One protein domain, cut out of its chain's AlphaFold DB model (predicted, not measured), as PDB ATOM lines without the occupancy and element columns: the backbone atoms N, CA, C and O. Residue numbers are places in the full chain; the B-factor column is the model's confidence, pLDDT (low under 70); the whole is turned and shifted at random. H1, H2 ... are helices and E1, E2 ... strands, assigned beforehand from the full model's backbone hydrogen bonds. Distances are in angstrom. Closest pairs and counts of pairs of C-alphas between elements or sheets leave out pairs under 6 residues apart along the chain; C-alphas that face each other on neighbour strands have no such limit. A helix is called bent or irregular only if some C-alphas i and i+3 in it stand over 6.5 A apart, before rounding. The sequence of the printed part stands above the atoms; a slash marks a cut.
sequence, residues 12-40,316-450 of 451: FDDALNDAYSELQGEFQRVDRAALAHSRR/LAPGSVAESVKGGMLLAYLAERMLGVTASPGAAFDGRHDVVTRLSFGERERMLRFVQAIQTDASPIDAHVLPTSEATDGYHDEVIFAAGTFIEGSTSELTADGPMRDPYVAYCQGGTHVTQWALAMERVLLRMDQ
ATOM      1  N   PHE A  12     226.865 212.080 196.251       87.38
ATOM      2  CA  PHE A  12     227.139 211.401 194.985       87.38
ATOM      3  C   PHE A  12     228.572 211.628 194.503       87.38
ATOM      4  O   PHE A  12     229.233 210.668 194.119       87.38
ATOM      5  N   ASP A  13     229.073 212.863 194.577       88.88
ATOM      6  CA  ASP A  13     230.443 213.177 194.155       88.88
ATOM      7  C   ASP A  13     231.482 212.401 194.980       88.88
ATOM      8  O   ASP A  13     232.451 211.883 194.424       88.88
ATOM      9  N   ASP A  14     231.259 212.258 196.290       90.31
ATOM     10  CA  ASP A  14     232.125 211.467 197.170       90.31
ATOM     11  C   ASP A  14     232.073 209.976 196.799       90.31
ATOM     12  O   ASP A  14     233.114 209.364 196.563       90.31
ATOM     13  N   ALA A  15     230.872 209.405 196.638       92.69
ATOM     14  CA  ALA A  15     230.705 208.006 196.234       92.69
ATOM     15  C   ALA A  15     231.309 207.711 194.849       92.69
ATOM     16  O   ALA A  15     231.873 206.637 194.627       92.69
ATOM     17  N   LEU A  16     231.214 208.663 193.916       95.06
ATOM     18  CA  LEU A  16     231.805 208.570 192.587       95.06
ATOM     19  C   LEU A  16     233.337 208.619 192.651       95.06
ATOM     20  O   LEU A  16     234.002 207.828 191.978       95.06
ATOM     21  N   ASN A  17     233.906 209.509 193.467       94.94
ATOM     22  CA  ASN A  17     235.351 209.580 193.687       94.94
ATOM     23  C   ASN A  17     235.892 208.290 194.318       94.94
ATOM     24  O   ASN A  17     236.903 207.761 193.847       94.94
ATOM     25  N   ASP A  18     235.192 207.750 195.316       96.25
ATOM     26  CA  ASP A  18     235.523 206.464 195.931       96.25
ATOM     27  C   ASP A  18     235.464 205.332 194.899       96.25
ATOM     28  O   ASP A  18     236.403 204.543 194.791       96.25
ATOM     29  N   ALA A  19     234.415 205.293 194.068       97.06
ATOM     30  CA  ALA A  19     234.280 204.307 192.998       97.06
ATOM     31  C   ALA A  19     235.456 204.359 192.014       97.06
ATOM     32  O   ALA A  19     236.055 203.328 191.712       97.06
ATOM     33  N   TYR A  20     235.837 205.548 191.533       97.25
ATOM     34  CA  TYR A  20     236.997 205.692 190.649       97.25
ATOM     35  C   TYR A  20     238.305 205.288 191.330       97.25
ATOM     36  O   TYR A  20     239.179 204.724 190.669       97.25
ATOM     37  N   SER A  21     238.452 205.559 192.629       97.62
ATOM     38  CA  SER A  21     239.637 205.159 193.385       97.62
ATOM     39  C   SER A  21     239.724 203.639 193.537       97.62
ATOM     40  O   SER A  21     240.778 203.070 193.248       97.62
ATOM     41  N   GLU A  22     238.635 202.972 193.931       98.00
ATOM     42  CA  GLU A  22     238.596 201.516 194.120       98.00
ATOM     43  C   GLU A  22     238.695 200.753 192.788       98.00
ATOM     44  O   GLU A  22     239.384 199.734 192.700       98.00
ATOM     45  N   LEU A  23     238.069 201.261 191.722       98.25
ATOM     46  CA  LEU A  23     238.045 200.605 190.410       98.25
ATOM     47  C   LEU A  23     239.274 200.894 189.548       98.25
ATOM     48  O   LEU A  23     239.429 200.276 188.495       98.25
ATOM     49  N   GLN A  24     240.177 201.784 189.973       98.06
ATOM     50  CA  GLN A  24     241.328 202.198 189.166       98.06
ATOM     51  C   GLN A  24     242.169 201.007 188.678       98.06
ATOM     52  O   GLN A  24     242.564 200.957 187.511       98.06
ATOM     53  N   GLY A  25     242.440 200.040 189.560       98.12
ATOM     54  CA  GLY A  25     243.216 198.845 189.218       98.12
ATOM     55  C   GLY A  25     242.515 197.965 188.181       98.12
ATOM     56  O   GLY A  25     243.157 197.460 187.257       98.12
ATOM     57  N   GLU A  26     241.194 197.835 188.287       97.69
ATOM     58  CA  GLU A  26     240.385 197.047 187.364       97.69
ATOM     59  C   GLU A  26     240.216 197.755 186.012       97.69
ATOM     60  O   GLU A  26     240.380 197.127 184.968       97.69
ATOM     61  N   PHE A  27     240.028 199.079 185.990       98.12
ATOM     62  CA  PHE A  27     239.993 199.868 184.751       98.12
ATOM     63  C   PHE A  27     241.292 199.736 183.956       98.12
ATOM     64  O   PHE A  27     241.254 199.563 182.739       98.12
ATOM     65  N   GLN A  28     242.441 199.702 184.635       97.94
ATOM     66  CA  GLN A  28     243.720 199.437 183.978       97.94
ATOM     67  C   GLN A  28     243.797 198.032 183.360       97.94
ATOM     68  O   GLN A  28     244.537 197.836 182.395       97.94
ATOM     69  N   ARG A  29     243.088 197.031 183.906       97.19
ATOM     70  CA  ARG A  29     242.983 195.699 183.281       97.19
ATOM     71  C   ARG A  29     242.160 195.782 181.998       97.19
ATOM     72  O   ARG A  29     242.626 195.290 180.973       97.19
ATOM     73  N   VAL A  30     241.021 196.475 182.035       97.50
ATOM     74  CA  VAL A  30     240.179 196.721 180.853       97.50
ATOM     75  C   VAL A  30     240.964 197.463 179.762       97.50
ATOM     76  O   VAL A  30     240.948 197.056 178.603       97.50
ATOM     77  N   ASP A  31     241.740 198.490 180.120       97.56
ATOM     78  CA  ASP A  31     242.576 199.242 179.171       97.56
ATOM     79  C   ASP A  31     243.643 198.372 178.491       97.56
ATOM     80  O   ASP A  31     243.952 198.545 177.306       97.56
ATOM     81  N   ARG A  32     244.218 197.408 179.222       96.56
ATOM     82  CA  ARG A  32     245.171 196.445 178.651       96.56
ATOM     83  C   ARG A  32     244.494 195.511 177.646       96.56
ATOM     84  O   ARG A  32     245.074 195.291 176.578       96.56
ATOM     85  N   ALA A  33     243.290 195.027 177.954       95.75
ATOM     86  CA  ALA A  33     242.490 194.215 177.038       95.75
ATOM     87  C   ALA A  33     242.141 195.005 175.764       95.75
ATOM     88  O   ALA A  33     242.421 194.554 174.649       95.75
ATOM     89  N   ALA A  34     241.657 196.246 175.913       96.88
ATOM     90  CA  ALA A  34     241.378 197.147 174.793       96.88
ATOM     91  C   ALA A  34     242.596 197.354 173.896       96.88
ATOM     92  O   ALA A  34     242.492 197.218 172.679       96.88
ATOM     93  N   LEU A  35     243.774 197.614 174.470       97.38
ATOM     94  CA  LEU A  35     245.000 197.782 173.691       97.38
ATOM     95  C   LEU A  35     245.358 196.518 172.894       97.38
ATOM     96  O   LEU A  35     245.803 196.618 171.747       97.38
ATOM     97  N   ALA A  36     245.182 195.329 173.477       96.25
ATOM     98  CA  ALA A  36     245.401 194.069 172.773       96.25
ATOM     99  C   ALA A  36     244.427 193.913 171.592       96.25
ATOM    100  O   ALA A  36     244.846 193.600 170.472       96.25
ATOM    101  N   HIS A  37     243.146 194.218 171.803       96.94
ATOM    102  CA  HIS A  37     242.129 194.192 170.758       96.94
ATOM    103  C   HIS A  37     242.371 195.248 169.666       96.94
ATOM    104  O   HIS A  37     242.338 194.906 168.484       96.94
ATOM    105  N   SER A  38     242.715 196.489 170.016       97.69
ATOM    106  CA  SER A  38     243.072 197.542 169.056       97.69
ATOM    107  C   SER A  38     244.282 197.157 168.211       97.69
ATOM    108  O   SER A  38     244.276 197.370 167.002       97.69
ATOM    109  N   ARG A  39     245.310 196.533 168.806       97.56
ATOM    110  CA  ARG A  39     246.462 196.008 168.050       97.56
ATOM    111  C   ARG A  39     246.042 194.944 167.044       97.56
ATOM    112  O   ARG A  39     246.549 194.954 165.925       97.56
ATOM    113  N   ARG A  40     245.115 194.060 167.416       96.50
ATOM    114  CA  ARG A  40     244.576 193.025 166.524       96.50
ATOM    115  C   ARG A  40     243.798 193.632 165.356       96.50
ATOM    116  O   ARG A  40     244.084 193.293 164.211       96.50
ATOM    117  N   LEU A 316     236.959 201.657 166.068       98.38
ATOM    118  CA  LEU A 316     236.586 202.253 167.354       98.38
ATOM    119  C   LEU A 316     236.091 201.220 168.379       98.38
ATOM    120  O   LEU A 316     236.180 201.471 169.582       98.38
ATOM    121  N   ALA A 317     235.602 200.068 167.916       98.19
ATOM    122  CA  ALA A 317     234.942 199.050 168.725       98.19
ATOM    123  C   ALA A 317     235.720 198.649 169.992       98.19
ATOM    124  O   ALA A 317     235.129 198.740 171.064       98.19
ATOM    125  N   PRO A 318     237.028 198.309 169.956       97.69
ATOM    126  CA  PRO A 318     237.758 197.950 171.176       97.69
ATOM    127  C   PRO A 318     237.745 199.024 172.272       97.69
ATOM    128  O   PRO A 318     237.667 198.698 173.451       97.69
ATOM    129  N   GLY A 319     237.825 200.304 171.888       97.75
ATOM    130  CA  GLY A 319     237.785 201.416 172.838       97.75
ATOM    131  C   GLY A 319     236.384 201.627 173.404       97.75
ATOM    132  O   GLY A 319     236.222 201.721 174.615       97.75
ATOM    133  N   SER A 320     235.371 201.630 172.533       97.56
ATOM    134  CA  SER A 320     233.963 201.771 172.931       97.56
ATOM    135  C   SER A 320     233.511 200.638 173.864       97.56
ATOM    136  O   SER A 320     232.905 200.882 174.904       97.56
ATOM    137  N   VAL A 321     233.897 199.393 173.566       98.12
ATOM    138  CA  VAL A 321     233.605 198.233 174.419       98.12
ATOM    139  C   VAL A 321     234.278 198.356 175.781       98.12
ATOM    140  O   VAL A 321     233.637 198.093 176.794       98.12
ATOM    141  N   ALA A 322     235.538 198.790 175.842       97.88
ATOM    142  CA  ALA A 322     236.203 199.011 177.123       97.88
ATOM    143  C   ALA A 322     235.506 200.069 177.978       97.88
ATOM    144  O   ALA A 322     235.362 199.881 179.183       97.88
ATOM    145  N   GLU A 323     235.040 201.154 177.368       98.25
ATOM    146  CA  GLU A 323     234.266 202.165 178.080       98.25
ATOM    147  C   GLU A 323     232.923 201.630 178.590       98.25
ATOM    148  O   GLU A 323     232.567 201.887 179.740       98.25
ATOM    149  N   SER A 324     232.231 200.821 177.788       97.75
ATOM    150  CA  SER A 324     231.007 200.123 178.190       97.75
ATOM    151  C   SER A 324     231.248 199.166 179.370       97.75
ATOM    152  O   SER A 324     230.534 199.215 180.371       97.75
ATOM    153  N   VAL A 325     232.327 198.370 179.336       97.94
ATOM    154  CA  VAL A 325     232.715 197.466 180.437       97.94
ATOM    155  C   VAL A 325     233.025 198.244 181.719       97.94
ATOM    156  O   VAL A 325     232.505 197.898 182.781       97.94
ATOM    157  N   LYS A 326     233.828 199.315 181.639       98.50
ATOM    158  CA  LYS A 326     234.106 200.197 182.788       98.50
ATOM    159  C   LYS A 326     232.826 200.832 183.326       98.50
ATOM    160  O   LYS A 326     232.656 200.925 184.538       98.50
ATOM    161  N   GLY A 327     231.928 201.236 182.431       98.19
ATOM    162  CA  GLY A 327     230.599 201.743 182.753       98.19
ATOM    163  C   GLY A 327     229.770 200.740 183.547       98.19
ATOM    164  O   GLY A 327     229.276 201.076 184.618       98.19
ATOM    165  N   GLY A 328     229.705 199.488 183.094       97.81
ATOM    166  CA  GLY A 328     229.038 198.400 183.810       97.81
ATOM    167  C   GLY A 328     229.661 198.087 185.178       97.81
ATOM    168  O   GLY A 328     228.948 197.767 186.129       97.81
ATOM    169  N   MET A 329     230.983 198.210 185.316       98.31
ATOM    170  CA  MET A 329     231.674 198.064 186.605       98.31
ATOM    171  C   MET A 329     231.341 199.205 187.569       98.31
ATOM    172  O   MET A 329     231.044 198.955 188.737       98.31
ATOM    173  N   LEU A 330     231.349 200.444 187.072       98.50
ATOM    174  CA  LEU A 330     230.958 201.627 187.834       98.50
ATOM    175  C   LEU A 330     229.488 201.545 188.265       98.50
ATOM    176  O   LEU A 330     229.171 201.793 189.427       98.50
ATOM    177  N   LEU A 331     228.609 201.141 187.347       98.12
ATOM    178  CA  LEU A 331     227.195 200.904 187.607       98.12
ATOM    179  C   LEU A 331     227.011 199.875 188.721       98.12
ATOM    180  O   LEU A 331     226.319 200.164 189.690       98.12
ATOM    181  N   ALA A 332     227.651 198.706 188.617       97.88
ATOM    182  CA  ALA A 332     227.573 197.669 189.643       97.88
ATOM    183  C   ALA A 332     228.015 198.205 191.016       97.88
ATOM    184  O   ALA A 332     227.302 198.042 192.001       97.88
ATOM    185  N   TYR A 333     229.149 198.911 191.063       98.00
ATOM    186  CA  TYR A 333     229.694 199.484 192.292       98.00
ATOM    187  C   TYR A 333     228.726 200.458 192.979       98.00
ATOM    188  O   TYR A 333     228.486 200.353 194.187       98.00
ATOM    189  N   LEU A 334     228.197 201.418 192.214       97.12
ATOM    190  CA  LEU A 334     227.328 202.474 192.728       97.12
ATOM    191  C   LEU A 334     225.931 201.940 193.045       97.12
ATOM    192  O   LEU A 334     225.378 202.272 194.090       97.12
ATOM    193  N   ALA A 335     225.364 201.091 192.188       96.50
ATOM    194  CA  ALA A 335     224.032 200.537 192.389       96.50
ATOM    195  C   ALA A 335     223.966 199.663 193.653       96.50
ATOM    196  O   ALA A 335     223.039 199.818 194.448       96.50
ATOM    197  N   GLU A 336     224.966 198.816 193.910       96.62
ATOM    198  CA  GLU A 336     225.008 198.011 195.139       96.62
ATOM    199  C   GLU A 336     225.059 198.882 196.402       96.62
ATOM    200  O   GLU A 336     224.345 198.623 197.370       96.62
ATOM    201  N   ARG A 337     225.866 199.951 196.393       94.44
ATOM    202  CA  ARG A 337     226.082 200.810 197.570       94.44
ATOM    203  C   ARG A 337     224.974 201.831 197.805       94.44
ATOM    204  O   ARG A 337     224.658 202.120 198.953       94.44
ATOM    205  N   MET A 338     224.429 202.401 196.735       93.12
ATOM    206  CA  MET A 338     223.510 203.539 196.815       93.12
ATOM    207  C   MET A 338     222.054 203.136 196.595       93.12
ATOM    208  O   MET A 338     221.165 203.766 197.154       93.12
ATOM    209  N   LEU A 339     221.801 202.075 195.822       93.12
ATOM    210  CA  LEU A 339     220.451 201.552 195.597       93.12
ATOM    211  C   LEU A 339     220.178 200.275 196.399       93.12
ATOM    212  O   LEU A 339     219.024 199.873 196.504       93.12
ATOM    213  N   GLY A 340     221.195 199.608 196.957       94.56
ATOM    214  CA  GLY A 340     221.005 198.355 197.697       94.56
ATOM    215  C   GLY A 340     220.448 197.219 196.830       94.56
ATOM    216  O   GLY A 340     219.678 196.391 197.316       94.56
ATOM    217  N   VAL A 341     220.767 197.221 195.533       95.69
ATOM    218  CA  VAL A 341     220.423 196.146 194.585       95.69
ATOM    219  C   VAL A 341     221.585 195.167 194.452       95.69
ATOM    220  O   VAL A 341     222.707 195.503 194.805       95.69
ATOM    221  N   THR A 342     221.342 193.962 193.935       96.19
ATOM    222  CA  THR A 342     222.432 193.010 193.638       96.19
ATOM    223  C   THR A 342     222.872 193.155 192.188       96.19
ATOM    224  O   THR A 342     222.027 193.058 191.292       96.19
ATOM    225  N   ALA A 343     224.173 193.349 191.945       96.12
ATOM    226  CA  ALA A 343     224.727 193.420 190.597       96.12
ATOM    227  C   ALA A 343     225.347 192.084 190.156       96.12
ATOM    228  O   ALA A 343     226.003 191.382 190.927       96.12
ATOM    229  N   SER A 344     225.167 191.718 188.885       94.31
ATOM    230  CA  SER A 344     225.779 190.522 188.308       94.31
ATOM    231  C   SER A 344     226.131 190.701 186.824       94.31
ATOM    232  O   SER A 344     225.223 190.850 186.003       94.31
ATOM    233  N   PRO A 345     227.416 190.614 186.433       94.19
ATOM    234  CA  PRO A 345     228.590 190.493 187.302       94.19
ATOM    235  C   PRO A 345     228.792 191.741 188.182       94.19
ATOM    236  O   PRO A 345     228.329 192.831 187.851       94.19
ATOM    237  N   GLY A 346     229.480 191.566 189.314       95.88
ATOM    238  CA  GLY A 346     229.808 192.658 190.236       95.88
ATOM    239  C   GLY A 346     230.856 193.622 189.668       95.88
ATOM    240  O   GLY A 346     231.236 193.549 188.500       95.88
ATOM    241  N   ALA A 347     231.360 194.537 190.493       97.12
ATOM    242  CA  ALA A 347     232.224 195.630 190.032       97.12
ATOM    243  C   ALA A 347     233.633 195.210 189.546       97.12
ATOM    244  O   ALA A 347     234.335 196.012 188.934       97.12
ATOM    245  N   ALA A 348     234.053 193.967 189.790       96.50
ATOM    246  CA  ALA A 348     235.324 193.442 189.294       96.50
ATOM    247  C   ALA A 348     235.298 193.204 187.774       96.50
ATOM    248  O   ALA A 348     234.242 192.955 187.184       96.50
ATOM    249  N   PHE A 349     236.472 193.240 187.139       95.50
ATOM    250  CA  PHE A 349     236.613 192.838 185.741       95.50
ATOM    251  C   PHE A 349     236.516 191.313 185.575       95.50
ATOM    252  O   PHE A 349     236.061 190.820 184.544       95.50
ATOM    253  N   ASP A 350     236.903 190.550 186.601       91.62
ATOM    254  CA  ASP A 350     236.777 189.092 186.591       91.62
ATOM    255  C   ASP A 350     235.318 188.643 186.437       91.62
ATOM    256  O   ASP A 350     234.413 189.137 187.107       91.62
ATOM    257  N   GLY A 351     235.096 187.678 185.542       87.19
ATOM    258  CA  GLY A 351     233.760 187.175 185.212       87.19
ATOM    259  C   GLY A 351     232.988 188.026 184.198       87.19
ATOM    260  O   GLY A 351     231.869 187.657 183.841       87.19
ATOM    261  N   ARG A 352     233.566 189.126 183.692       93.31
ATOM    262  CA  ARG A 352     232.992 189.891 182.578       93.31
ATOM    263  C   ARG A 352     233.434 189.290 181.247       93.31
ATOM    264  O   ARG A 352     234.608 189.323 180.877       93.31
ATOM    265  N   HIS A 353     232.473 188.703 180.544       94.62
ATOM    266  CA  HIS A 353     232.667 188.088 179.226       94.62
ATOM    267  C   HIS A 353     231.749 188.678 178.151       94.62
ATOM    268  O   HIS A 353     231.941 188.386 176.971       94.62
ATOM    269  N   ASP A 354     230.822 189.544 178.561       96.00
ATOM    270  CA  ASP A 354     230.041 190.454 177.738       96.00
ATOM    271  C   ASP A 354     229.997 191.857 178.382       96.00
ATOM    272  O   ASP A 354     230.589 192.094 179.440       96.00
ATOM    273  N   VAL A 355     229.331 192.803 177.718       96.62
ATOM    274  CA  VAL A 355     229.129 194.179 178.211       96.62
ATOM    275  C   VAL A 355     227.905 194.339 179.124       96.62
ATOM    276  O   VAL A 355     227.615 195.447 179.574       96.62
ATOM    277  N   VAL A 356     227.165 193.263 179.392       96.38
ATOM    278  CA  VAL A 356     225.882 193.327 180.100       96.38
ATOM    279  C   VAL A 356     226.122 193.326 181.608       96.38
ATOM    280  O   VAL A 356     226.861 192.504 182.148       96.38
ATOM    281  N   THR A 357     225.472 194.243 182.317       96.56
ATOM    282  CA  THR A 357     225.432 194.280 183.782       96.56
ATOM    283  C   THR A 357     223.990 194.159 184.240       96.56
ATOM    284  O   THR A 357     223.144 194.969 183.875       96.56
ATOM    285  N   ARG A 358     223.698 193.139 185.043       96.25
ATOM    286  CA  ARG A 358     222.349 192.868 185.541       96.25
ATOM    287  C   ARG A 358     222.187 193.457 186.930       96.25
ATOM    288  O   ARG A 358     223.051 193.232 187.772       96.25
ATOM    289  N   LEU A 359     221.087 194.158 187.177       97.12
ATOM    290  CA  LEU A 359     220.720 194.693 188.486       97.12
ATOM    291  C   LEU A 359     219.398 194.068 188.930       97.12
ATOM    292  O   LEU A 359     218.371 194.292 188.295       97.12
ATOM    293  N   SER A 360     219.417 193.279 190.004       96.88
ATOM    294  CA  SER A 360     218.205 192.687 190.581       96.88
ATOM    295  C   SER A 360     217.604 193.624 191.623       96.88
ATOM    296  O   SER A 360     218.221 193.895 192.657       96.88
ATOM    297  N   PHE A 361     216.397 194.115 191.340       96.44
ATOM    298  CA  PHE A 361     215.698 195.066 192.201       96.44
ATOM    299  C   PHE A 361     214.810 194.396 193.249       96.44
ATOM    300  O   PHE A 361     214.482 195.033 194.251       96.44
ATOM    301  N   GLY A 362     214.381 193.152 193.009       95.06
ATOM    302  CA  GLY A 362     213.444 192.417 193.867       95.06
ATOM    303  C   GLY A 362     212.016 192.977 193.873       95.06
ATOM    304  O   GLY A 362     211.108 192.333 194.383       95.06
ATOM    305  N   GLU A 363     211.792 194.150 193.277       95.31
ATOM    306  CA  GLU A 363     210.500 194.829 193.247       95.31
ATOM    307  C   GLU A 363     210.243 195.467 191.879       95.31
ATOM    308  O   GLU A 363     211.065 196.235 191.366       95.31
ATOM    309  N   ARG A 364     209.047 195.206 191.337       95.62
ATOM    310  CA  ARG A 364     208.569 195.720 190.045       95.62
ATOM    311  C   ARG A 364     208.749 197.229 189.907       95.62
ATOM    312  O   ARG A 364     209.326 197.700 188.934       95.62
ATOM    313  N   GLU A 365     208.268 197.982 190.893       95.19
ATOM    314  CA  GLU A 365     208.236 199.447 190.840       95.19
ATOM    315  C   GLU A 365     209.633 200.069 190.928       95.19
ATOM    316  O   GLU A 365     209.898 201.111 190.329       95.19
ATOM    317  N   ARG A 366     210.569 199.409 191.619       95.62
ATOM    318  CA  ARG A 366     211.960 199.867 191.687       95.62
ATOM    319  C   ARG A 366     212.662 199.706 190.339       95.62
ATOM    320  O   ARG A 366     213.285 200.661 189.883       95.62
ATOM    321  N   MET A 367     212.500 198.553 189.681       96.88
ATOM    322  CA  MET A 367     213.019 198.331 188.325       96.88
ATOM    323  C   MET A 367     212.367 199.280 187.310       96.88
ATOM    324  O   MET A 367     213.077 199.920 186.537       96.88
ATOM    325  N   LEU A 368     211.035 199.420 187.342       96.06
ATOM    326  CA  LEU A 368     210.283 200.318 186.459       96.06
ATOM    327  C   LEU A 368     210.825 201.749 186.531       96.06
ATOM    328  O   LEU A 368     211.171 202.337 185.508       96.06
ATOM    329  N   ARG A 369     210.951 202.293 187.746       94.88
ATOM    330  CA  ARG A 369     211.469 203.650 187.954       94.88
ATOM    331  C   ARG A 369     212.918 203.797 187.524       94.88
ATOM    332  O   ARG A 369     213.257 204.825 186.947       94.88
ATOM    333  N   PHE A 370     213.751 202.788 187.778       96.94
ATOM    334  CA  PHE A 370     215.136 202.788 187.322       96.94
ATOM    335  C   PHE A 370     215.213 202.885 185.794       96.94
ATOM    336  O   PHE A 370     215.858 203.791 185.276       96.94
ATOM    337  N   VAL A 371     214.504 202.018 185.064       97.31
ATOM    338  CA  VAL A 371     214.528 202.024 183.591       97.31
ATOM    339  C   VAL A 371     213.935 203.323 183.036       97.31
ATOM    340  O   VAL A 371     214.505 203.925 182.128       97.31
ATOM    341  N   GLN A 372     212.853 203.835 183.629       96.75
ATOM    342  CA  GLN A 372     212.314 205.149 183.271       96.75
ATOM    343  C   GLN A 372     213.333 206.272 183.462       96.75
ATOM    344  O   GLN A 372     213.460 207.111 182.579       96.75
ATOM    345  N   ALA A 373     214.073 206.275 184.573       95.56
ATOM    346  CA  ALA A 373     215.106 207.269 184.841       95.56
ATOM    347  C   ALA A 373     216.253 207.199 183.823       95.56
ATOM    348  O   ALA A 373     216.734 208.237 183.369       95.56
ATOM    349  N   ILE A 374     216.656 205.989 183.411       97.06
ATOM    350  CA  ILE A 374     217.634 205.824 182.329       97.06
ATOM    351  C   ILE A 374     217.131 206.523 181.059       97.06
ATOM    352  O   ILE A 374     217.853 207.351 180.509       97.06
ATOM    353  N   GLN A 375     215.885 206.283 180.642       96.75
ATOM    354  CA  GLN A 375     215.331 206.916 179.441       96.75
ATOM    355  C   GLN A 375     215.180 208.435 179.588       96.75
ATOM    356  O   GLN A 375     215.637 209.182 178.731       96.75
ATOM    357  N   THR A 376     214.505 208.911 180.636       94.69
ATOM    358  CA  THR A 376     214.054 210.308 180.678       94.69
ATOM    359  C   THR A 376     215.066 211.279 181.260       94.69
ATOM    360  O   THR A 376     215.005 212.474 180.980       94.69
ATOM    361  N   ASP A 377     215.982 210.785 182.091       91.19
ATOM    362  CA  ASP A 377     216.902 211.633 182.845       91.19
ATOM    363  C   ASP A 377     218.368 211.417 182.433       91.19
ATOM    364  O   ASP A 377     219.176 212.335 182.592       91.19
ATOM    365  N   ALA A 378     218.721 210.245 181.883       90.88
ATOM    366  CA  ALA A 378     220.097 209.907 181.503       90.88
ATOM    367  C   ALA A 378     220.351 209.825 179.987       90.88
ATOM    368  O   ALA A 378     221.478 210.085 179.548       90.88
ATOM    369  N   SER A 379     219.353 209.469 179.176       93.19
ATOM    370  CA  SER A 379     219.522 209.362 177.725       93.19
ATOM    371  C   SER A 379     219.461 210.727 177.026       93.19
ATOM    372  O   SER A 379     218.676 211.595 177.403       93.19
ATOM    373  N   PRO A 380     220.274 210.950 175.975       88.06
ATOM    374  CA  PRO A 380     220.263 212.207 175.225       88.06
ATOM    375  C   PRO A 380     219.131 212.297 174.189       88.06
ATOM    376  O   PRO A 380     218.735 213.404 173.822       88.06
ATOM    377  N   ILE A 381     218.636 211.159 173.694       95.44
ATOM    378  CA  ILE A 381     217.589 211.069 172.667       95.44
ATOM    379  C   ILE A 381     216.290 210.609 173.321       95.44
ATOM    380  O   ILE A 381     216.310 209.760 174.207       95.44
ATOM    381  N   ASP A 382     215.170 211.203 172.911       96.00
ATOM    382  CA  ASP A 382     213.832 210.869 173.410       96.00
ATOM    383  C   ASP A 382     213.695 210.891 174.941       96.00
ATOM    384  O   ASP A 382     212.847 210.220 175.521       96.00
ATOM    385  N   ALA A 383     214.469 211.751 175.608       94.56
ATOM    386  CA  ALA A 383     214.424 211.948 177.059       94.56
ATOM    387  C   ALA A 383     213.057 212.446 177.580       94.56
ATOM    388  O   ALA A 383     212.751 212.399 178.765       94.56
ATOM    389  N   HIS A 384     212.203 212.950 176.693       94.25
ATOM    390  CA  HIS A 384     210.845 213.377 177.026       94.25
ATOM    391  C   HIS A 384     209.828 212.223 176.993       94.25
ATOM    392  O   HIS A 384     208.678 212.418 177.391       94.25
ATOM    393  N   VAL A 385     210.223 211.042 176.504       95.31
ATOM    394  CA  VAL A 385     209.368 209.860 176.378       95.31
ATOM    395  C   VAL A 385     209.521 209.005 177.629       95.31
ATOM    396  O   VAL A 385     210.590 208.465 177.895       95.31
ATOM    397  N   LEU A 386     208.447 208.881 178.407       94.81
ATOM    398  CA  LEU A 386     208.414 208.014 179.581       94.81
ATOM    399  C   LEU A 386     208.076 206.578 179.149       94.81
ATOM    400  O   LEU A 386     206.961 206.365 178.671       94.81
ATOM    401  N   PRO A 387     208.975 205.597 179.332       94.12
ATOM    402  CA  PRO A 387     208.687 204.230 178.936       94.12
ATOM    403  C   PRO A 387     207.690 203.574 179.898       94.12
ATOM    404  O   PRO A 387     207.722 203.775 181.121       94.12
ATOM    405  N   THR A 388     206.806 202.768 179.325       93.44
ATOM    406  CA  THR A 388     205.843 201.902 180.007       93.44
ATOM    407  C   THR A 388     206.261 200.444 179.831       93.44
ATOM    408  O   THR A 388     206.940 200.087 178.872       93.44
ATOM    409  N   SER A 389     205.897 199.594 180.790       90.94
ATOM    410  CA  SER A 389     206.008 198.145 180.626       90.94
ATOM    411  C   SER A 389     204.817 197.639 179.825       90.94
ATOM    412  O   SER A 389     203.679 197.868 180.245       90.94
ATOM    413  N   GLU A 390     205.058 196.950 178.717       87.56
ATOM    414  CA  GLU A 390     203.990 196.494 177.824       87.56
ATOM    415  C   GLU A 390     204.261 195.079 177.309       87.56
ATOM    416  O   GLU A 390     205.405 194.608 177.264       87.56
ATOM    417  N   ALA A 391     203.190 194.385 176.918       84.00
ATOM    418  CA  ALA A 391     203.309 193.146 176.165       84.00
ATOM    419  C   ALA A 391     204.009 193.458 174.835       84.00
ATOM    420  O   ALA A 391     203.525 194.270 174.050       84.00
ATOM    421  N   THR A 392     205.169 192.843 174.613       79.31
ATOM    422  CA  THR A 392     206.013 193.103 173.442       79.31
ATOM    423  C   THR A 392     206.093 191.846 172.589       79.31
ATOM    424  O   THR A 392     206.372 190.762 173.106       79.31
ATOM    425  N   ASP A 393     205.879 191.986 171.282       70.06
ATOM    426  CA  ASP A 393     205.928 190.859 170.354       70.06
ATOM    427  C   ASP A 393     207.256 190.100 170.452       70.06
ATOM    428  O   ASP A 393     208.348 190.669 170.426       70.06
ATOM    429  N   GLY A 394     207.145 188.776 170.557       69.12
ATOM    430  CA  GLY A 394     208.286 187.879 170.690       69.12
ATOM    431  C   GLY A 394     208.758 187.633 172.124       69.12
ATOM    432  O   GLY A 394     209.577 186.736 172.286       69.12
ATOM    433  N   TYR A 395     208.225 188.333 173.132       73.56
ATOM    434  CA  TYR A 395     208.527 188.111 174.552       73.56
ATOM    435  C   TYR A 395     207.369 187.432 175.287       73.56
ATOM    436  O   TYR A 395     206.199 187.608 174.945       73.56
ATOM    437  N   HIS A 396     207.697 186.628 176.302       73.19
ATOM    438  CA  HIS A 396     206.686 185.941 177.114       73.19
ATOM    439  C   HIS A 396     206.012 186.871 178.135       73.19
ATOM    440  O   HIS A 396     204.799 186.798 178.340       73.19
ATOM    441  N   ASP A 397     206.804 187.729 178.774       83.81
ATOM    442  CA  ASP A 397     206.371 188.637 179.837       83.81
ATOM    443  C   ASP A 397     206.268 190.079 179.316       83.81
ATOM    444  O   ASP A 397     206.799 190.405 178.254       83.81
ATOM    445  N   GLU A 398     205.615 190.970 180.073       90.44
ATOM    446  CA  GLU A 398     205.751 192.413 179.830       90.44
ATOM    447  C   GLU A 398     207.225 192.805 179.919       90.44
ATOM    448  O   GLU A 398     207.928 192.377 180.834       90.44
ATOM    449  N   VAL A 399     207.686 193.653 179.008       91.69
ATOM    450  CA  VAL A 399     209.066 194.147 178.998       91.69
ATOM    451  C   VAL A 399     209.035 195.667 179.030       91.69
ATOM    452  O   VAL A 399     208.105 196.296 178.523       91.69
ATOM    453  N   ILE A 400     210.040 196.263 179.662       96.06
ATOM    454  CA  ILE A 400     210.296 197.698 179.585       96.06
ATOM    455  C   ILE A 400     211.658 197.947 178.942       96.06
ATOM    456  O   ILE A 400     212.607 197.206 179.197       96.06
ATOM    457  N   PHE A 401     211.750 199.012 178.146       95.94
ATOM    458  CA  PHE A 401     212.967 199.418 177.452       95.94
ATOM    459  C   PHE A 401     213.271 200.900 177.686       95.94
ATOM    460  O   PHE A 401     212.402 201.757 177.538       95.94
ATOM    461  N   ALA A 402     214.531 201.198 177.985       96.81
ATOM    462  CA  ALA A 402     215.145 202.506 177.825       96.81
ATOM    463  C   ALA A 402     216.160 202.422 176.681       96.81
ATOM    464  O   ALA A 402     217.167 201.716 176.780       96.81
ATOM    465  N   ALA A 403     215.869 203.128 175.592       94.94
ATOM    466  CA  ALA A 403     216.571 203.045 174.316       94.94
ATOM    467  C   ALA A 403     216.709 204.418 173.633       94.94
ATOM    468  O   ALA A 403     216.544 204.542 172.423       94.94
ATOM    469  N   GLY A 404     217.016 205.465 174.404       95.69
ATOM    470  CA  GLY A 404     217.295 206.805 173.885       95.69
ATOM    471  C   GLY A 404     218.650 206.901 173.175       95.69
ATOM    472  O   GLY A 404     219.569 207.556 173.676       95.69
ATOM    473  N   THR A 405     218.770 206.242 172.022       96.25
ATOM    474  CA  THR A 405     220.016 206.019 171.274       96.25
ATOM    475  C   THR A 405     220.031 206.762 169.937       96.25
ATOM    476  O   THR A 405     218.989 207.037 169.345       96.25
ATOM    477  N   PHE A 406     221.219 207.111 169.436       96.56
ATOM    478  CA  PHE A 406     221.376 207.745 168.121       96.56
ATOM    479  C   PHE A 406     221.074 206.777 166.979       96.56
ATOM    480  O   PHE A 406     220.499 207.168 165.963       96.56
ATOM    481  N   ILE A 407     221.489 205.521 167.133       96.81
ATOM    482  CA  ILE A 407     221.138 204.437 166.223       96.81
ATOM    483  C   ILE A 407     220.014 203.652 166.890       96.81
ATOM    484  O   ILE A 407     220.189 203.128 167.990       96.81
ATOM    485  N   GLU A 408     218.855 203.580 166.243       94.38
ATOM    486  CA  GLU A 408     217.671 202.912 166.790       94.38
ATOM    487  C   GLU A 408     217.987 201.458 167.189       94.38
ATOM    488  O   GLU A 408     218.488 200.668 166.386       94.38
ATOM    489  N   GLY A 409     217.738 201.118 168.458       92.12
ATOM    490  CA  GLY A 409     217.993 199.782 169.009       92.12
ATOM    491  C   GLY A 409     219.471 199.434 169.245       92.12
ATOM    492  O   GLY A 409     219.789 198.285 169.568       92.12
ATOM    493  N   SER A 410     220.392 200.389 169.085       95.94
ATOM    494  CA  SER A 410     221.819 200.186 169.345       95.94
ATOM    495  C   SER A 410     222.084 199.941 170.822       95.94
ATOM    496  O   SER A 410     221.971 200.826 171.659       95.94
ATOM    497  N   THR A 411     222.531 198.732 171.139       95.12
ATOM    498  CA  THR A 411     222.897 198.336 172.509       95.12
ATOM    499  C   THR A 411     224.405 198.445 172.758       95.12
ATOM    500  O   THR A 411     224.926 197.942 173.750       95.12
ATOM    501  N   SER A 412     225.121 199.127 171.851       94.69
ATOM    502  CA  SER A 412     226.447 199.706 172.133       94.69
ATOM    503  C   SER A 412     226.336 201.037 172.878       94.69
ATOM    504  O   SER A 412     227.275 201.476 173.538       94.69
ATOM    505  N   GLU A 413     225.191 201.700 172.743       96.38
ATOM    506  CA  GLU A 413     224.853 202.934 173.440       96.38
ATOM    507  C   GLU A 413     224.154 202.617 174.771       96.38
ATOM    508  O   GLU A 413     223.740 201.480 175.004       96.38
ATOM    509  N   LEU A 414     224.071 203.610 175.662       96.38
ATOM    510  CA  LEU A 414     223.467 203.454 176.987       96.38
ATOM    511  C   LEU A 414     222.011 202.999 176.859       96.38
ATOM    512  O   LEU A 414     221.163 203.760 176.396       96.38
ATOM    513  N   THR A 415     221.738 201.784 177.321       97.31
ATOM    514  CA  THR A 415     220.401 201.192 177.322       97.31
ATOM    515  C   THR A 415     220.179 200.382 178.595       97.31
ATOM    516  O   THR A 415     221.129 199.897 179.223       97.31
ATOM    517  N   ALA A 416     218.916 200.267 178.996       97.25
ATOM    518  CA  ALA A 416     218.499 199.410 180.096       97.25
ATOM    519  C   ALA A 416     217.127 198.816 179.794       97.25
ATOM    520  O   ALA A 416     216.205 199.538 179.422       97.25
ATOM    521  N   ASP A 417     216.974 197.514 179.975       96.38
ATOM    522  CA  ASP A 417     215.732 196.816 179.657       96.38
ATOM    523  C   ASP A 417     215.568 195.553 180.495       96.38
ATOM    524  O   ASP A 417     216.490 195.121 181.183       96.38
ATOM    525  N   GLY A 418     214.382 194.958 180.484       94.38
ATOM    526  CA  GLY A 418     214.197 193.639 181.072       94.38
ATOM    527  C   GLY A 418     212.737 193.256 181.279       94.38
ATOM    528  O   GLY A 418     211.857 194.125 181.306       94.38
ATOM    529  N   PRO A 419     212.466 191.950 181.423       93.25
ATOM    530  CA  PRO A 419     211.122 191.452 181.646       93.25
ATOM    531  C   PRO A 419     210.638 191.800 183.059       93.25
ATOM    532  O   PRO A 419     211.363 191.663 184.046       93.25
ATOM    533  N   MET A 420     209.376 192.202 183.171       94.19
ATOM    534  CA  MET A 420     208.711 192.602 184.411       94.19
ATOM    535  C   MET A 420     208.236 191.386 185.216       94.19
ATOM    536  O   MET A 420     207.070 191.282 185.601       94.19
ATOM    537  N   ARG A 421     209.163 190.470 185.501       92.00
ATOM    538  CA  ARG A 421     208.953 189.280 186.335       92.00
ATOM    539  C   ARG A 421     210.021 189.162 187.410       92.00
ATOM    540  O   ARG A 421     211.111 189.708 187.266       92.00
ATOM    541  N   ASP A 422     209.715 188.408 188.459       91.31
ATOM    542  CA  ASP A 422     210.649 188.127 189.551       91.31
ATOM    543  C   ASP A 422     211.983 187.534 189.025       91.31
ATOM    544  O   ASP A 422     211.947 186.679 188.128       91.31
ATOM    545  N   PRO A 423     213.157 187.995 189.516       93.75
ATOM    546  CA  PRO A 423     213.381 188.966 190.602       93.75
ATOM    547  C   PRO A 423     213.574 190.426 190.128       93.75
ATOM    548  O   PRO A 423     214.362 191.179 190.712       93.75
ATOM    549  N   TYR A 424     212.876 190.824 189.060       95.44
ATOM    550  CA  TYR A 424     212.866 192.165 188.459       95.44
ATOM    551  C   TYR A 424     214.277 192.655 188.135       95.44
ATOM    552  O   TYR A 424     214.837 193.531 188.800       95.44
ATOM    553  N   VAL A 425     214.877 192.008 187.137       96.12
ATOM    554  CA  VAL A 425     216.258 192.248 186.719       96.12
ATOM    555  C   VAL A 425     216.287 193.232 185.556       96.12
ATOM    556  O   VAL A 425     215.762 192.929 184.486       96.12
ATOM    557  N   ALA A 426     216.952 194.373 185.745       96.81
ATOM    558  CA  ALA A 426     217.311 195.258 184.641       96.81
ATOM    559  C   ALA A 426     218.658 194.836 184.044       96.81
ATOM    560  O   ALA A 426     219.653 194.690 184.759       96.81
ATOM    561  N   TYR A 427     218.691 194.679 182.731       97.06
ATOM    562  CA  TYR A 427     219.849 194.382 181.907       97.06
ATOM    563  C   TYR A 427     220.362 195.702 181.352       97.06
ATOM    564  O   TYR A 427     219.716 196.347 180.532       97.06
ATOM    565  N   CYS A 428     221.491 196.141 181.891       97.31
ATOM    566  CA  CYS A 428     222.119 197.411 181.576       97.31
ATOM    567  C   CYS A 428     223.318 197.155 180.667       97.31
ATOM    568  O   CYS A 428     224.225 196.402 181.032       97.31
ATOM    569  N   GLN A 429     223.340 197.794 179.504       94.81
ATOM    570  CA  GLN A 429     224.362 197.560 178.488       94.81
ATOM    571  C   GLN A 429     224.764 198.841 177.764       94.81
ATOM    572  O   GLN A 429     224.071 199.861 177.787       94.81
ATOM    573  N   GLY A 430     225.918 198.750 177.105       94.31
ATOM    574  CA  GLY A 430     226.457 199.820 176.286       94.31
ATOM    575  C   GLY A 430     226.937 201.010 177.111       94.31
ATOM    576  O   GLY A 430     227.234 200.908 178.300       94.31
ATOM    577  N   GLY A 431     227.036 202.151 176.440       93.38
ATOM    578  CA  GLY A 431     227.629 203.371 176.968       93.38
ATOM    579  C   GLY A 431     228.922 203.664 176.221       93.38
ATOM    580  O   GLY A 431     229.878 202.894 176.275       93.38
ATOM    581  N   THR A 432     228.949 204.782 175.498       87.75
ATOM    582  CA  THR A 432     230.075 205.103 174.598       87.75
ATOM    583  C   THR A 432     231.309 205.625 175.340       87.75
ATOM    584  O   THR A 432     232.404 205.663 174.780       87.75
ATOM    585  N   HIS A 433     231.133 206.024 176.601       91.88
ATOM    586  CA  HIS A 433     232.166 206.474 177.529       91.88
ATOM    587  C   HIS A 433     231.704 206.218 178.977       91.88
ATOM    588  O   HIS A 433     230.516 206.357 179.284       91.88
ATOM    589  N   VAL A 434     232.623 205.904 179.897       96.00
ATOM    590  CA  VAL A 434     232.295 205.588 181.307       96.00
ATOM    591  C   VAL A 434     231.519 206.709 182.011       96.00
ATOM    592  O   VAL A 434     230.644 206.460 182.839       96.00
ATOM    593  N   THR A 435     231.772 207.965 181.633       94.25
ATOM    594  CA  THR A 435     231.091 209.126 182.221       94.25
ATOM    595  C   THR A 435     229.596 209.178 181.897       94.25
ATOM    596  O   THR A 435     228.861 209.860 182.605       94.25
ATOM    597  N   GLN A 436     229.118 208.439 180.887       93.94
ATOM    598  CA  GLN A 436     227.690 208.333 180.591       93.94
ATOM    599  C   GLN A 436     226.963 207.560 181.696       93.94
ATOM    600  O   GLN A 436     225.905 207.990 182.141       93.94
ATOM    601  N   TRP A 437     227.562 206.474 182.196       96.12
ATOM    602  CA  TRP A 437     227.030 205.728 183.339       96.12
ATOM    603  C   TRP A 437     227.167 206.495 184.657       96.12
ATOM    604  O   TRP A 437     226.278 206.406 185.497       96.12
ATOM    605  N   ALA A 438     228.225 207.296 184.825       95.38
ATOM    606  CA  ALA A 438     228.334 208.205 185.969       95.38
ATOM    607  C   ALA A 438     227.178 209.223 185.982       95.38
ATOM    608  O   ALA A 438     226.473 209.339 186.981       95.38
ATOM    609  N   LEU A 439     226.931 209.892 184.849       93.19
ATOM    610  CA  LEU A 439     225.791 210.798 184.690       93.19
ATOM    611  C   LEU A 439     224.462 210.061 184.898       93.19
ATOM    612  O   LEU A 439     223.580 210.576 185.575       93.19
ATOM    613  N   ALA A 440     224.314 208.854 184.347       95.00
ATOM    614  CA  ALA A 440     223.101 208.067 184.519       95.00
ATOM    615  C   ALA A 440     222.819 207.782 185.997       95.00
ATOM    616  O   ALA A 440     221.701 207.999 186.451       95.00
ATOM    617  N   MET A 441     223.833 207.379 186.765       94.94
ATOM    618  CA  MET A 441     223.678 207.130 188.198       94.94
ATOM    619  C   MET A 441     223.338 208.395 188.987       94.94
ATOM    620  O   MET A 441     222.457 208.338 189.840       94.94
ATOM    621  N   GLU A 442     223.954 209.537 188.671       92.88
ATOM    622  CA  GLU A 442     223.598 210.835 189.267       92.88
ATOM    623  C   GLU A 442     222.097 211.126 189.094       92.88
ATOM    624  O   GLU A 442     221.388 211.472 190.040       92.88
ATOM    625  N   ARG A 443     221.604 210.938 187.866       91.69
ATOM    626  CA  ARG A 443     220.225 211.228 187.454       91.69
ATOM    627  C   ARG A 443     219.220 210.252 188.055       91.69
ATOM    628  O   ARG A 443     218.180 210.674 188.554       91.69
ATOM    629  N   VAL A 444     219.555 208.964 188.046       91.56
ATOM    630  CA  VAL A 444     218.759 207.894 188.656       91.56
ATOM    631  C   VAL A 444     218.565 208.159 190.145       91.56
ATOM    632  O   VAL A 444     217.432 208.126 190.617       91.56
ATOM    633  N   LEU A 445     219.635 208.480 190.877       89.38
ATOM    634  CA  LEU A 445     219.556 208.735 192.319       89.38
ATOM    635  C   LEU A 445     218.655 209.928 192.637       89.38
ATOM    636  O   LEU A 445     217.779 209.821 193.487       89.38
ATOM    637  N   LEU A 446     218.780 211.025 191.884       85.12
ATOM    638  CA  LEU A 446     217.918 212.197 192.057       85.12
ATOM    639  C   LEU A 446     216.436 211.907 191.850       85.12
ATOM    640  O   LEU A 446     215.598 212.566 192.464       85.12
ATOM    641  N   ARG A 447     216.105 210.965 190.968       84.06
ATOM    642  CA  ARG A 447     214.725 210.542 190.737       84.06
ATOM    643  C   ARG A 447     214.234 209.569 191.801       84.06
ATOM    644  O   ARG A 447     213.065 209.621 192.168       84.06
ATOM    645  N   MET A 448     215.107 208.689 192.279       81.62
ATOM    646  CA  MET A 448     214.764 207.704 193.302       81.62
ATOM    647  C   MET A 448     214.622 208.323 194.703       81.62
ATOM    648  O   MET A 448     213.837 207.796 195.480       81.62
ATOM    649  N   ASP A 449     215.298 209.445 194.987       72.62
ATOM    650  CA  ASP A 449     215.227 210.193 196.259       72.62
ATOM    651  C   ASP A 449     214.042 211.187 196.355       72.62
ATOM    652  O   ASP A 449     213.853 211.833 197.384       72.62
ATOM    653  N   GLN A 450     213.259 211.384 195.285       60.84
ATOM    654  CA  GLN A 450     212.128 212.335 195.264       60.84
ATOM    655  C   GLN A 450     210.835 211.806 195.921       60.84
ATOM    656  O   GLN A 450     209.793 212.460 195.839       60.84
TER     657      GLN A 450
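What this domain is: This is residues 12 to 40 and 316 to 450 of the 451 residues of an uncharacterized protein of Pycnococcus provasolii (UniProt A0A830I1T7). What stands out first? Helices H2 and H3 cover one face of a five-stranded antiparallel sheet, and H4 packs on both helices on the side away from it. Bent H1 lies off the sheet, both its arms packing on H2. What is the make-up? The printed part has 164 residues, with four named helices and five named strands in the order H1 H2 E1 E2 H3 E3 E4 E5 H4, mixed in class; the sheet runs E1 E2 E5 E4 E3. The whole is compact, with a radius of gyration of the C-alphas of 15.2 A and spans of 43 by 34 by 28 A.

Where its parts are: Where does the printed part begin? It begins with H1, residues 12 to 40, C-alpha 12 at (227.139, 211.401, 194.985). By its hydrogen bonds H1 was assigned as one helix, but it is bent: C-alphas 22 and 25 are 7.2 A apart, between arms H1a, residues 12 to 22, and H1b, residues 25 to 40. What follows? H2, residues 316 to 339, spans 32.5 A, before E1, 342 to 344, E2, 357 to 360, H3, 364 to 378, E3, 398 to 402, E4, 415 to 419, and E5, 425 to 429. H4, residues 434 to 448, ends with C-alpha 448 at (214.764, 207.704, 193.302).

How they stand to each other: How does H1b meet H2? It touches residues 318 to 326 alone, at a shallow tilt of 19 degrees, opposite ways; the closest C-alphas, of Ala 34 and Pro 318, are 5.2 A apart. Which strands pair? Hairpin E1 and E2 has N 344 and O 358 at 2.8 A, and E2 and E5 have N 357 and O 428 at 2.8 A, within hydrogen-bond range. E3 E4 E5 is a meander, each strand the antiparallel neighbour of the one before. How do the other helices sit? H2 and H3 are on the same face, making two layers, at heights over the sheet of 6.8 A and 8.5 A; H4 touches H3, with the C-alphas of Ala 378 and Ala 440 closest at 4.6 A. In H1a, H1b, H2, H3 and H4 every O i to N i+4 pair is within hydrogen-bond range.

The domain as a whole: Where is the cut? Residues 41 to 315 are not printed, and C-alphas 40 and 316 are 12.2 A apart. Which links are long, and where is confidence low? E1 to E2, H3 to E3 and E3 to E4 are long links; residues 394 and 450 have pLDDT under 70.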